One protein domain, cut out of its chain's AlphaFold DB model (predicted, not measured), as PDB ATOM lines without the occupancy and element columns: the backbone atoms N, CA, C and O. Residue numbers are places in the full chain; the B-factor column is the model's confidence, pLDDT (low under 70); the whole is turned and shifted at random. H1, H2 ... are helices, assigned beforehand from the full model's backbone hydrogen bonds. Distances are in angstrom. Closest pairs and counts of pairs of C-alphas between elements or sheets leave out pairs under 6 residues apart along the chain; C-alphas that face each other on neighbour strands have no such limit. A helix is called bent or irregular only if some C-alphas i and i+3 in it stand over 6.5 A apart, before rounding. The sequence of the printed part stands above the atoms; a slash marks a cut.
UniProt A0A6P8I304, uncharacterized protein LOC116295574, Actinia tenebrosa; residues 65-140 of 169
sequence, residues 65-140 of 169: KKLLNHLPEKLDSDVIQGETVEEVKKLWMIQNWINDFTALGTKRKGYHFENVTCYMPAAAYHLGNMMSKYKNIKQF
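AT A GLANCE: This is residues 65 to 140 of the 169 residues of the protein "uncharacterized protein LOC116295574" of Actinia tenebrosa (UniProt A0A6P8I304). One long helix, H2, lies in the middle of a loose, flat model; H3 folds back beside part of it as a helical hairpin, and H1 lies slanted on the other side, near where H2 begins. Here are 76 residues with three named helices, H1, H2, H3, and no named strand, all helix; the radius of gyration of the C-alphas is 14.7 A and the spans are 42 by 35 by 15 A.

HOW THE PARTS SIT: Start with H1, residues 65 to 75, irregular, with C-alphas 69 and 72 7.2 A apart. H2, residues 82 to 106, is close to it but not clearly touching, at a steep tilt of 46 degrees, opposite ways; the closest C-alphas, of Leu 75 and Val 85, are 6.2 A apart. H3, residues 119 to 134, has a kink of 51 degrees near residue 126 and is only just irregular, with C-alphas 125 and 128 6.9 A apart. It touches residues 87 to 98 of H2 alone, at a shallow tilt of 13 degrees, opposite ways, a hairpin; the closest C-alphas, of Leu 91 and Ala 124, are 5.3 A apart. H1 and H3 are apart. O i to N i+4 pairs are within hydrogen-bond range in 5 of 7, 19 of 21 and 10 of 12 cases in H1, H2 and H3.

IN THESE COORDINATES: Find C-alpha 65 at (236.169, 132.779, 169.592), where H1 begins. H2 runs 37.8 A from C-alpha 82 to C-alpha 106, and H3 runs 19.2 A to C-alpha 134 at (230.024, 156.069, 186.436).

THE WHOLE: The printed part has no cut; the link of residues 107 to 118 is long. Confidence is under 70 at residues 65 to 93 and residue 131.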
ATOM      1  N   LYS A  65     237.354 133.066 170.426       62.16
ATOM      2  CA  LYS A  65     236.169 132.779 169.592       62.16
ATOM      3  C   LYS A  65     235.352 131.599 170.124       62.16
ATOM      4  O   LYS A  65     234.134 131.700 170.207       62.16
ATOM      5  N   LYS A  66     236.002 130.504 170.525       65.88
ATOM      6  CA  LYS A  66     235.335 129.338 171.128       65.88
ATOM      7  C   LYS A  66     234.647 129.707 172.443       65.88
ATOM      8  O   LYS A  66     233.494 129.347 172.642       65.88
ATOM      9  N   LEU A  67     235.321 130.458 173.312       59.00
ATOM     10  CA  LEU A  67     234.760 130.935 174.575       59.00
ATOM     11  C   LEU A  67     233.579 131.880 174.345       59.00
ATOM     12  O   LEU A  67     232.559 131.714 175.002       59.00
ATOM     13  N   LEU A  68     233.675 132.803 173.381       59.25
ATOM     14  CA  LEU A  68     232.572 133.691 172.998       59.25
ATOM     15  C   LEU A  68     231.350 132.925 172.482       59.25
ATOM     16  O   LEU A  68     230.230 133.307 172.804       59.25
ATOM     17  N   ASN A  69     231.549 131.846 171.723       63.31
ATOM     18  CA  ASN A  69     230.445 131.045 171.189       63.31
ATOM     19  C   ASN A  69     229.668 130.296 172.284       63.31
ATOM     20  O   ASN A  69     228.475 130.070 172.127       63.31
ATOM     21  N   HIS A  70     230.326 129.931 173.388       58.16
ATOM     22  CA  HIS A  70     229.705 129.219 174.514       58.16
ATOM     23  C   HIS A  70     229.316 130.134 175.683       58.16
ATOM     24  O   HIS A  70     228.740 129.671 176.667       58.16
ATOM     25  N   LEU A  71     229.653 131.424 175.611       57.00
ATOM     26  CA  LEU A  71     229.368 132.395 176.662       57.00
ATOM     27  C   LEU A  71     227.857 132.613 176.896       57.00
ATOM     28  O   LEU A  71     227.483 132.653 178.064       57.00
ATOM     29  N   PRO A  72     226.978 132.685 175.867       58.03
ATOM     30  CA  PRO A  72     225.541 132.914 176.061       58.03
ATOM     31  C   PRO A  72     224.871 131.834 176.914       58.03
ATOM     32  O   PRO A  72     224.174 132.154 177.866       58.03
ATOM     33  N   GLU A  73     225.156 130.558 176.638       57.03
ATOM     34  CA  GLU A  73     224.572 129.420 177.366       57.03
ATOM     35  C   GLU A  73     225.060 129.332 178.818       57.03
ATOM     36  O   GLU A  73     224.351 128.842 179.692       57.03
ATOM     37  N   LYS A  74     226.280 129.808 179.097       54.31
ATOM     38  CA  LYS A  74     226.856 129.798 180.450       54.31
ATOM     39  C   LYS A  74     226.448 131.007 181.293       54.31
ATOM     40  O   LYS A  74     226.567 130.943 182.517       54.31
ATOM     41  N   LEU A  75     225.972 132.083 180.662       54.78
ATOM     42  CA  LEU A  75     225.494 133.298 181.331       54.78
ATOM     43  C   LEU A  75     224.122 133.124 181.994       54.78
ATOM     44  O   LEU A  75     223.839 133.848 182.941       54.78
ATOM     45  N   ASP A  76     223.313 132.164 181.540       53.19
ATOM     46  CA  ASP A  76     222.018 131.825 182.154       53.19
ATOM     47  C   ASP A  76     222.155 130.935 183.406       53.19
ATOM     48  O   ASP A  76     221.160 130.607 184.049       53.19
ATOM     49  N   SER A  77     223.379 130.539 183.779       54.66
ATOM     50  CA  SER A  77     223.619 129.822 185.035       54.66
ATOM     51  C   SER A  77     223.760 130.800 186.207       54.66
ATOM     52  O   SER A  77     224.446 131.815 186.084       54.66
ATOM     53  N   ASP A  78     223.191 130.445 187.369       54.69
ATOM     54  CA  ASP A  78     223.230 131.169 188.665       54.69
ATOM     55  C   ASP A  78     224.652 131.483 189.206       54.69
ATOM     56  O   ASP A  78     224.830 131.943 190.333       54.69
ATOM     57  N   VAL A  79     225.694 131.216 188.420       51.72
ATOM     58  CA  VAL A  79     227.110 131.364 188.766       51.72
ATOM     59  C   VAL A  79     227.587 132.820 188.639       51.72
ATOM     60  O   VAL A  79     228.587 133.186 189.259       51.72
ATOM     61  N   ILE A  80     226.898 133.675 187.872       49.47
ATOM     62  CA  ILE A  80     227.303 135.073 187.648       49.47
ATOM     63  C   ILE A  80     226.308 136.027 188.327       49.47
ATOM     64  O   ILE A  80     225.101 135.925 188.140       49.47
ATOM     65  N   GLN A  81     226.826 136.978 189.115       53.06
ATOM     66  CA  GLN A  81     226.025 138.017 189.777       53.06
ATOM     67  C   GLN A  81     225.151 138.764 188.754       53.06
ATOM     68  O   GLN A  81     225.648 139.174 187.705       53.06
ATOM     69  N   GLY A  82     223.864 138.958 189.065       56.41
ATOM     70  CA  GLY A  82     222.862 139.427 188.098       56.41
ATOM     71  C   GLY A  82     223.198 140.745 187.385       56.41
ATOM     72  O   GLY A  82     222.854 140.908 186.221       56.41
ATOM     73  N   GLU A  83     223.929 141.660 188.027       54.22
ATOM     74  CA  GLU A  83     224.387 142.914 187.403       54.22
ATOM     75  C   GLU A  83     225.397 142.674 186.263       54.22
ATOM     76  O   GLU A  83     225.295 143.273 185.191       54.22
ATOM     77  N   THR A  84     226.317 141.724 186.449       56.50
ATOM     78  CA  THR A  84     227.343 141.354 185.466       56.50
ATOM     79  C   THR A  84     226.738 140.637 184.259       56.50
ATOM     80  O   THR A  84     227.182 140.846 183.130       56.50
ATOM     81  N   VAL A  85     225.694 139.824 184.460       61.66
ATOM     82  CA  VAL A  85     224.992 139.136 183.360       61.66
ATOM     83  C   VAL A  85     224.383 140.147 182.384       61.66
ATOM     84  O   VAL A  85     224.545 140.003 181.170       61.66
ATOM     85  N   GLU A  86     223.776 141.225 182.888       64.75
ATOM     86  CA  GLU A  86     223.115 142.206 182.020       64.75
ATOM     87  C   GLU A  86     224.087 143.129 181.291       64.75
ATOM     88  O   GLU A  86     223.801 143.570 180.175       64.75
ATOM     89  N   GLU A  87     225.256 143.399 181.865       62.72
ATOM     90  CA  GLU A  87     226.334 144.066 181.137       62.72
ATOM     91  C   GLU A  87     226.884 143.184 180.019       62.72
ATOM     92  O   GLU A  87     227.002 143.646 178.883       62.72
ATOM     93  N   VAL A  88     227.130 141.900 180.287       63.06
ATOM     94  CA  VAL A  88     227.636 140.972 179.269       63.06
ATOM     95  C   VAL A  88     226.619 140.766 178.138       63.06
ATOM     96  O   VAL A  88     227.011 140.782 176.968       63.06
ATOM     97  N   LYS A  89     225.313 140.685 178.434       65.31
ATOM     98  CA  LYS A  89     224.261 140.655 177.399       65.31
ATOM     99  C   LYS A  89     224.273 141.908 176.521       65.31
ATOM    100  O   LYS A  89     224.138 141.796 175.304       65.31
ATOM    101  N   LYS A  90     224.489 143.099 177.092       66.38
ATOM    102  CA  LYS A  90     224.574 144.355 176.319       66.38
ATOM    103  C   LYS A  90     225.777 144.375 175.376       66.38
ATOM    104  O   LYS A  90     225.625 144.761 174.219       66.38
ATOM    105  N   LEU A  91     226.951 143.938 175.838       64.44
ATOM    106  CA  LEU A  91     228.146 143.837 174.986       64.44
ATOM    107  C   LEU A  91     227.900 142.843 173.839       64.44
ATOM    108  O   LEU A  91     228.225 143.127 172.685       64.44
ATOM    109  N   TRP A  92     227.238 141.722 174.136       68.06
ATOM    110  CA  TRP A  92     226.868 140.715 173.144       68.06
ATOM    111  C   TRP A  92     225.869 141.238 172.100       68.06
ATOM    112  O   TRP A  92     226.039 140.983 170.908       68.06
ATOM    113  N   MET A  93     224.884 142.053 172.497       69.94
ATOM    114  CA  MET A  93     223.955 142.707 171.562       69.94
ATOM    115  C   MET A  93     224.665 143.648 170.579       69.94
ATOM    116  O   MET A  93     224.330 143.658 169.396       69.94
ATOM    117  N   ILE A  94     225.660 144.417 171.036       71.62
ATOM    118  CA  ILE A  94     226.433 145.314 170.159       71.62
ATOM    119  C   ILE A  94     227.318 144.497 169.209       71.62
ATOM    120  O   ILE A  94     227.420 144.821 168.026       71.62
ATOM    121  N   GLN A  95     227.913 143.404 169.692       74.00
ATOM    122  CA  GLN A  95     228.700 142.494 168.860       74.00
ATOM    123  C   GLN A  95     227.840 141.857 167.752       74.00
ATOM    124  O   GLN A  95     228.252 141.830 166.592       74.00
ATOM    125  N   ASN A  96     226.628 141.407 168.091       80.75
ATOM    126  CA  ASN A  96     225.665 140.882 167.123       80.75
ATOM    127  C   ASN A  96     225.239 141.949 166.116       80.75
ATOM    128  O   ASN A  96     225.214 141.672 164.923       80.75
ATOM    129  N   TRP A  97     225.016 143.185 166.562       81.25
ATOM    130  CA  TRP A  97     224.704 144.288 165.657       81.25
ATOM    131  C   TRP A  97     225.824 144.553 164.638       81.25
ATOM    132  O   TRP A  97     225.534 144.763 163.463       81.25
ATOM    133  N   ILE A  98     227.101 144.495 165.041       81.81
ATOM    134  CA  ILE A  98     228.238 144.635 164.110       81.81
ATOM    135  C   ILE A  98     228.266 143.468 163.106       81.81
ATOM    136  O   ILE A  98     228.514 143.672 161.914       81.81
ATOM    137  N   ASN A  99     227.981 142.247 163.559       85.00
ATOM    138  CA  ASN A  99     227.911 141.075 162.684       85.00
ATOM    139  C   ASN A  99     226.753 141.187 161.679       85.00
ATOM    140  O   ASN A  99     226.951 140.955 160.490       85.00
ATOM    141  N   ASP A 100     225.576 141.624 162.121       83.19
ATOM    142  CA  ASP A 100     224.418 141.850 161.255       83.19
ATOM    143  C   ASP A 100     224.678 142.987 160.260       83.19
ATOM    144  O   ASP A 100     224.393 142.858 159.066       83.19
ATOM    145  N   PHE A 101     225.280 144.087 160.728       82.38
ATOM    146  CA  PHE A 101     225.685 145.211 159.890       82.38
ATOM    147  C   PHE A 101     226.610 144.745 158.767       82.38
ATOM    148  O   PHE A 101     226.377 145.077 157.610       82.38
ATOM    149  N   THR A 102     227.620 143.937 159.082       85.56
ATOM    150  CA  THR A 102     228.588 143.453 158.088       85.56
ATOM    151  C   THR A 102     228.027 142.353 157.183       85.56
ATOM    152  O   THR A 102     228.359 142.307 155.997       85.56
ATOM    153  N   ALA A 103     227.112 141.515 157.680       85.81
ATOM    154  CA  ALA A 103     226.406 140.515 156.879       85.81
ATOM    155  C   ALA A 103     225.538 141.154 155.778       85.81
ATOM    156  O   ALA A 103     225.386 140.596 154.683       85.81
ATOM    157  N   LEU A 104     225.013 142.360 156.026       83.69
ATOM    158  CA  LEU A 104     224.279 143.146 155.034       83.69
ATOM    159  C   LEU A 104     225.161 143.692 153.905       83.69
ATOM    160  O   LEU A 104     224.611 144.082 152.875       83.69
ATOM    161  N   GLY A 105     226.490 143.665 154.028       82.38
ATOM    162  CA  GLY A 105     227.414 144.125 152.984       82.38
ATOM    163  C   GLY A 105     227.266 143.381 151.659       82.38
ATOM    164  O   GLY A 105     227.484 143.952 150.596       82.38
ATOM    165  N   THR A 106     226.806 142.129 151.693       81.19
ATOM    166  CA  THR A 106     226.486 141.364 150.473       81.19
ATOM    167  C   THR A 106     225.178 141.803 149.806       81.19
ATOM    168  O   THR A 106     224.978 141.555 148.622       81.19
ATOM    169  N   LYS A 107     224.284 142.464 150.552       84.31
ATOM    170  CA  LYS A 107     222.928 142.838 150.120       84.31
ATOM    171  C   LYS A 107     222.766 144.337 149.860       84.31
ATOM    172  O   LYS A 107     221.846 144.725 149.144       84.31
ATOM    173  N   ARG A 108     223.593 145.193 150.469       79.38
ATOM    174  CA  ARG A 108     223.481 146.658 150.398       79.38
ATOM    175  C   ARG A 108     224.855 147.322 150.372       79.38
ATOM    176  O   ARG A 108     225.721 147.025 151.191       79.38
ATOM    177  N   LYS A 109     225.025 148.296 149.472       81.56
ATOM    178  CA  LYS A 109     226.238 149.121 149.395       81.56
ATOM    179  C   LYS A 109     226.403 149.929 150.684       81.56
ATOM    180  O   LYS A 109     225.445 150.535 151.156       81.56
ATOM    181  N   GLY A 110     227.618 149.950 151.227       79.88
ATOM    182  CA  GLY A 110     227.945 150.704 152.443       79.88
ATOM    183  C   GLY A 110     227.923 149.886 153.738       79.88
ATOM    184  O   GLY A 110     228.359 150.388 154.765       79.88
ATOM    185  N   TYR A 111     227.523 148.616 153.692       82.19
ATOM    186  CA  TYR A 111     227.422 147.735 154.863       82.19
ATOM    187  C   TYR A 111     228.602 146.750 154.966       82.19
ATOM    188  O   TYR A 111     228.461 145.616 155.409       82.19
ATOM    189  N   HIS A 112     229.784 147.159 154.500       78.38
ATOM    190  CA  HIS A 112     230.995 146.337 154.546       78.38
ATOM    191  C   HIS A 112     231.774 146.567 155.840       78.38
ATOM    192  O   HIS A 112     231.654 147.616 156.473       78.38
ATOM    193  N   PHE A 113     232.625 145.603 156.193       79.88
ATOM    194  CA  PHE A 113     233.514 145.692 157.354       79.88
ATOM    195  C   PHE A 113     234.387 146.957 157.346       79.88
ATOM    196  O   PHE A 113     234.617 147.551 158.389       79.88
ATOM    197  N   GLU A 114     234.797 147.424 156.165       84.12
ATOM    198  CA  GLU A 114     235.568 148.663 155.977       84.12
ATOM    199  C   GLU A 114     234.855 149.919 156.508       84.12
ATOM    200  O   GLU A 114     235.504 150.902 156.850       84.12
ATOM    201  N   ASN A 115     233.523 149.876 156.622       82.38
ATOM    202  CA  ASN A 115     232.713 150.976 157.145       82.38
ATOM    203  C   ASN A 115     232.418 150.840 158.645       82.38
ATOM    204  O   ASN A 115     231.683 151.654 159.210       82.38
ATOM    205  N   VAL A 116     232.993 149.833 159.310       83.62
ATOM    206  CA  VAL A 116     232.985 149.742 160.769       83.62
ATOM    207  C   VAL A 116     233.964 150.780 161.310       83.62
ATOM    208  O   VAL A 116     235.181 150.622 161.265       83.62
ATOM    209  N   THR A 117     233.418 151.882 161.818       82.62
ATOM    210  CA  THR A 117     234.220 152.966 162.405       82.62
ATOM    211  C   THR A 117     234.761 152.570 163.776       82.62
ATOM    212  O   THR A 117     234.157 151.753 164.469       82.62
ATOM    213  N   CYS A 118     235.857 153.195 164.215       78.06
ATOM    214  CA  CYS A 118     236.492 152.921 165.510       78.06
ATOM    215  C   CYS A 118     235.558 153.097 166.727       78.06
ATOM    216  O   CYS A 118     235.778 152.467 167.760       78.06
ATOM    217  N   TYR A 119     234.481 153.879 166.600       77.56
ATOM    218  CA  TYR A 119     233.481 154.070 167.652       77.56
ATOM    219  C   TYR A 119     232.621 152.830 167.913       77.56
ATOM    220  O   TYR A 119     232.185 152.627 169.041       77.56
ATOM    221  N   MET A 120     232.383 151.988 166.906       78.88
ATOM    222  CA  MET A 120     231.536 150.795 167.029       78.88
ATOM    223  C   MET A 120     232.167 149.702 167.919       78.88
ATOM    224  O   MET A 120     231.517 149.274 168.874       78.88
ATOM    225  N   PRO A 121     233.430 149.273 167.714       75.62
ATOM    226  CA  PRO A 121     234.092 148.364 168.644       75.62
ATOM    227  C   PRO A 121     234.415 149.046 169.981       75.62
ATOM    228  O   PRO A 121     234.301 148.404 171.021       75.62
ATOM    229  N   ALA A 122     234.743 150.346 170.004       74.00
ATOM    230  CA  ALA A 122     234.928 151.067 171.266       74.00
ATOM    231  C   ALA A 122     233.644 151.061 172.115       74.00
ATOM    232  O   ALA A 122     233.700 150.863 173.330       74.00
ATOM    233  N   ALA A 123     232.483 151.195 171.470       73.25
ATOM    234  CA  ALA A 123     231.186 151.057 172.110       73.25
ATOM    235  C   ALA A 123     230.990 149.654 172.706       73.25
ATOM    236  O   ALA A 123     230.609 149.527 173.871       73.25
ATOM    237  N   ALA A 124     231.315 148.617 171.931       71.88
ATOM    238  CA  ALA A 124     231.169 147.217 172.320       71.88
ATOM    239  C   ALA A 124     232.080 146.779 173.476       71.88
ATOM    240  O   ALA A 124     231.727 145.839 174.170       71.88
ATOM    241  N   TYR A 125     233.237 147.416 173.687       72.69
ATOM    242  CA  TYR A 125     234.186 147.011 174.737       72.69
ATOM    243  C   TYR A 125     234.212 147.939 175.952       72.69
ATOM    244  O   TYR A 125     234.515 147.487 177.056       72.69
ATOM    245  N   HIS A 126     233.923 149.231 175.780       78.06
ATOM    246  CA  HIS A 126     234.163 150.222 176.832       78.06
ATOM    247  C   HIS A 126     232.889 150.806 177.444       78.06
ATOM    248  O   HIS A 126     232.920 151.184 178.616       78.06
ATOM    249  N   LEU A 127     231.764 150.859 176.714       72.12
ATOM    250  CA  LEU A 127     230.545 151.490 177.242       72.12
ATOM    251  C   LEU A 127     229.968 150.739 178.442       72.12
ATOM    252  O   LEU A 127     229.521 151.398 179.374       72.12
ATOM    253  N   GLY A 128     230.003 149.401 178.455       72.19
ATOM    254  CA  GLY A 128     229.535 148.607 179.601       72.19
ATOM    255  C   GLY A 128     230.279 148.985 180.880       72.19
ATOM    256  O   GLY A 128     229.679 149.496 181.821       72.19
ATOM    257  N   ASN A 129     231.610 148.890 180.844       72.56
ATOM    258  CA  ASN A 129     232.473 149.245 181.972       72.56
ATOM    259  C   ASN A 129     232.313 150.715 182.402       72.56
ATOM    260  O   ASN A 129     232.341 151.023 183.594       72.56
ATOM    261  N   MET A 130     232.140 151.643 181.451       70.12
ATOM    262  CA  MET A 130     231.900 153.054 181.766       70.12
ATOM    263  C   MET A 130     230.534 153.287 182.423       70.12
ATOM    264  O   MET A 130     230.447 154.066 183.375       70.12
ATOM    265  N   MET A 131     229.476 152.621 181.955       68.81
ATOM    266  CA  MET A 131     228.146 152.712 182.564       68.81
ATOM    267  C   MET A 131     228.137 152.116 183.973       68.81
ATOM    268  O   MET A 131     227.589 152.751 184.872       68.81
ATOM    269  N   SER A 132     228.800 150.974 184.176       73.12
ATOM    270  CA  SER A 132     228.971 150.328 185.483       73.12
ATOM    271  C   SER A 132     229.622 151.269 186.496       73.12
ATOM    272  O   SER A 132     229.097 151.562 187.570       73.12
ATOM    273  N   LYS A 133     230.765 151.841 186.102       78.88
ATOM    274  CA  LYS A 133     231.610 152.635 186.993       78.88
ATOM    275  C   LYS A 133     231.041 154.016 187.302       78.88
ATOM    276  O   LYS A 133     231.226 154.518 188.408       78.88
ATOM    277  N   TYR A 134     230.390 154.655 186.332       73.44
ATOM    278  CA  TYR A 134     230.024 156.069 186.436       73.44
ATOM    279  C   TYR A 134     228.515 156.334 186.423       73.44
ATOM    280  O   TYR A 134     228.114 157.489 186.580       73.44
ATOM    281  N   LYS A 135     227.677 155.302 186.240       71.75
ATOM    282  CA  LYS A 135     226.200 155.334 186.118       71.75
ATOM    283  C   LYS A 135     225.644 156.168 184.960       71.75
ATOM    284  O   LYS A 135     224.526 155.932 184.511       71.75
ATOM    285  N   ASN A 136     226.401 157.140 184.459       75.44
ATOM    286  CA  ASN A 136     226.083 157.933 183.289       75.44
ATOM    287  C   ASN A 136     227.361 158.258 182.498       75.44
ATOM    288  O   ASN A 136     228.414 158.543 183.070       75.44
ATOM    289  N   ILE A 137     227.241 158.248 181.171       71.12
ATOM    290  CA  ILE A 137     228.324 158.619 180.243       71.12
ATOM    291  C   ILE A 137     228.183 160.069 179.767       71.12
ATOM    292  O   ILE A 137     229.159 160.696 179.362       71.12
ATOM    293  N   LYS A 138     226.976 160.637 179.868       71.38
ATOM    294  CA  LYS A 138     226.670 161.991 179.390       71.38
ATOM    295  C   LYS A 138     227.514 163.065 180.082       71.38
ATOM    296  O   LYS A 138     227.853 164.054 179.440       71.38
ATOM    297  N   GLN A 139     227.907 162.859 181.338       73.56
ATOM    298  CA  GLN A 139     228.802 163.775 182.053       73.56
ATOM    299  C   GLN A 139     230.193 163.906 181.413       73.56
ATOM    300  O   GLN A 139     230.835 164.935 181.570       73.56
ATOM    301  N   PHE A 140     230.638 162.897 180.660       74.06
ATOM    302  CA  PHE A 140     231.901 162.920 179.916       74.06
ATOM    303  C   PHE A 140     231.715 163.355 178.461       74.06
ATOM    304  O   PHE A 140     232.661 163.329 177.674       74.06
TER     305      PHE A 140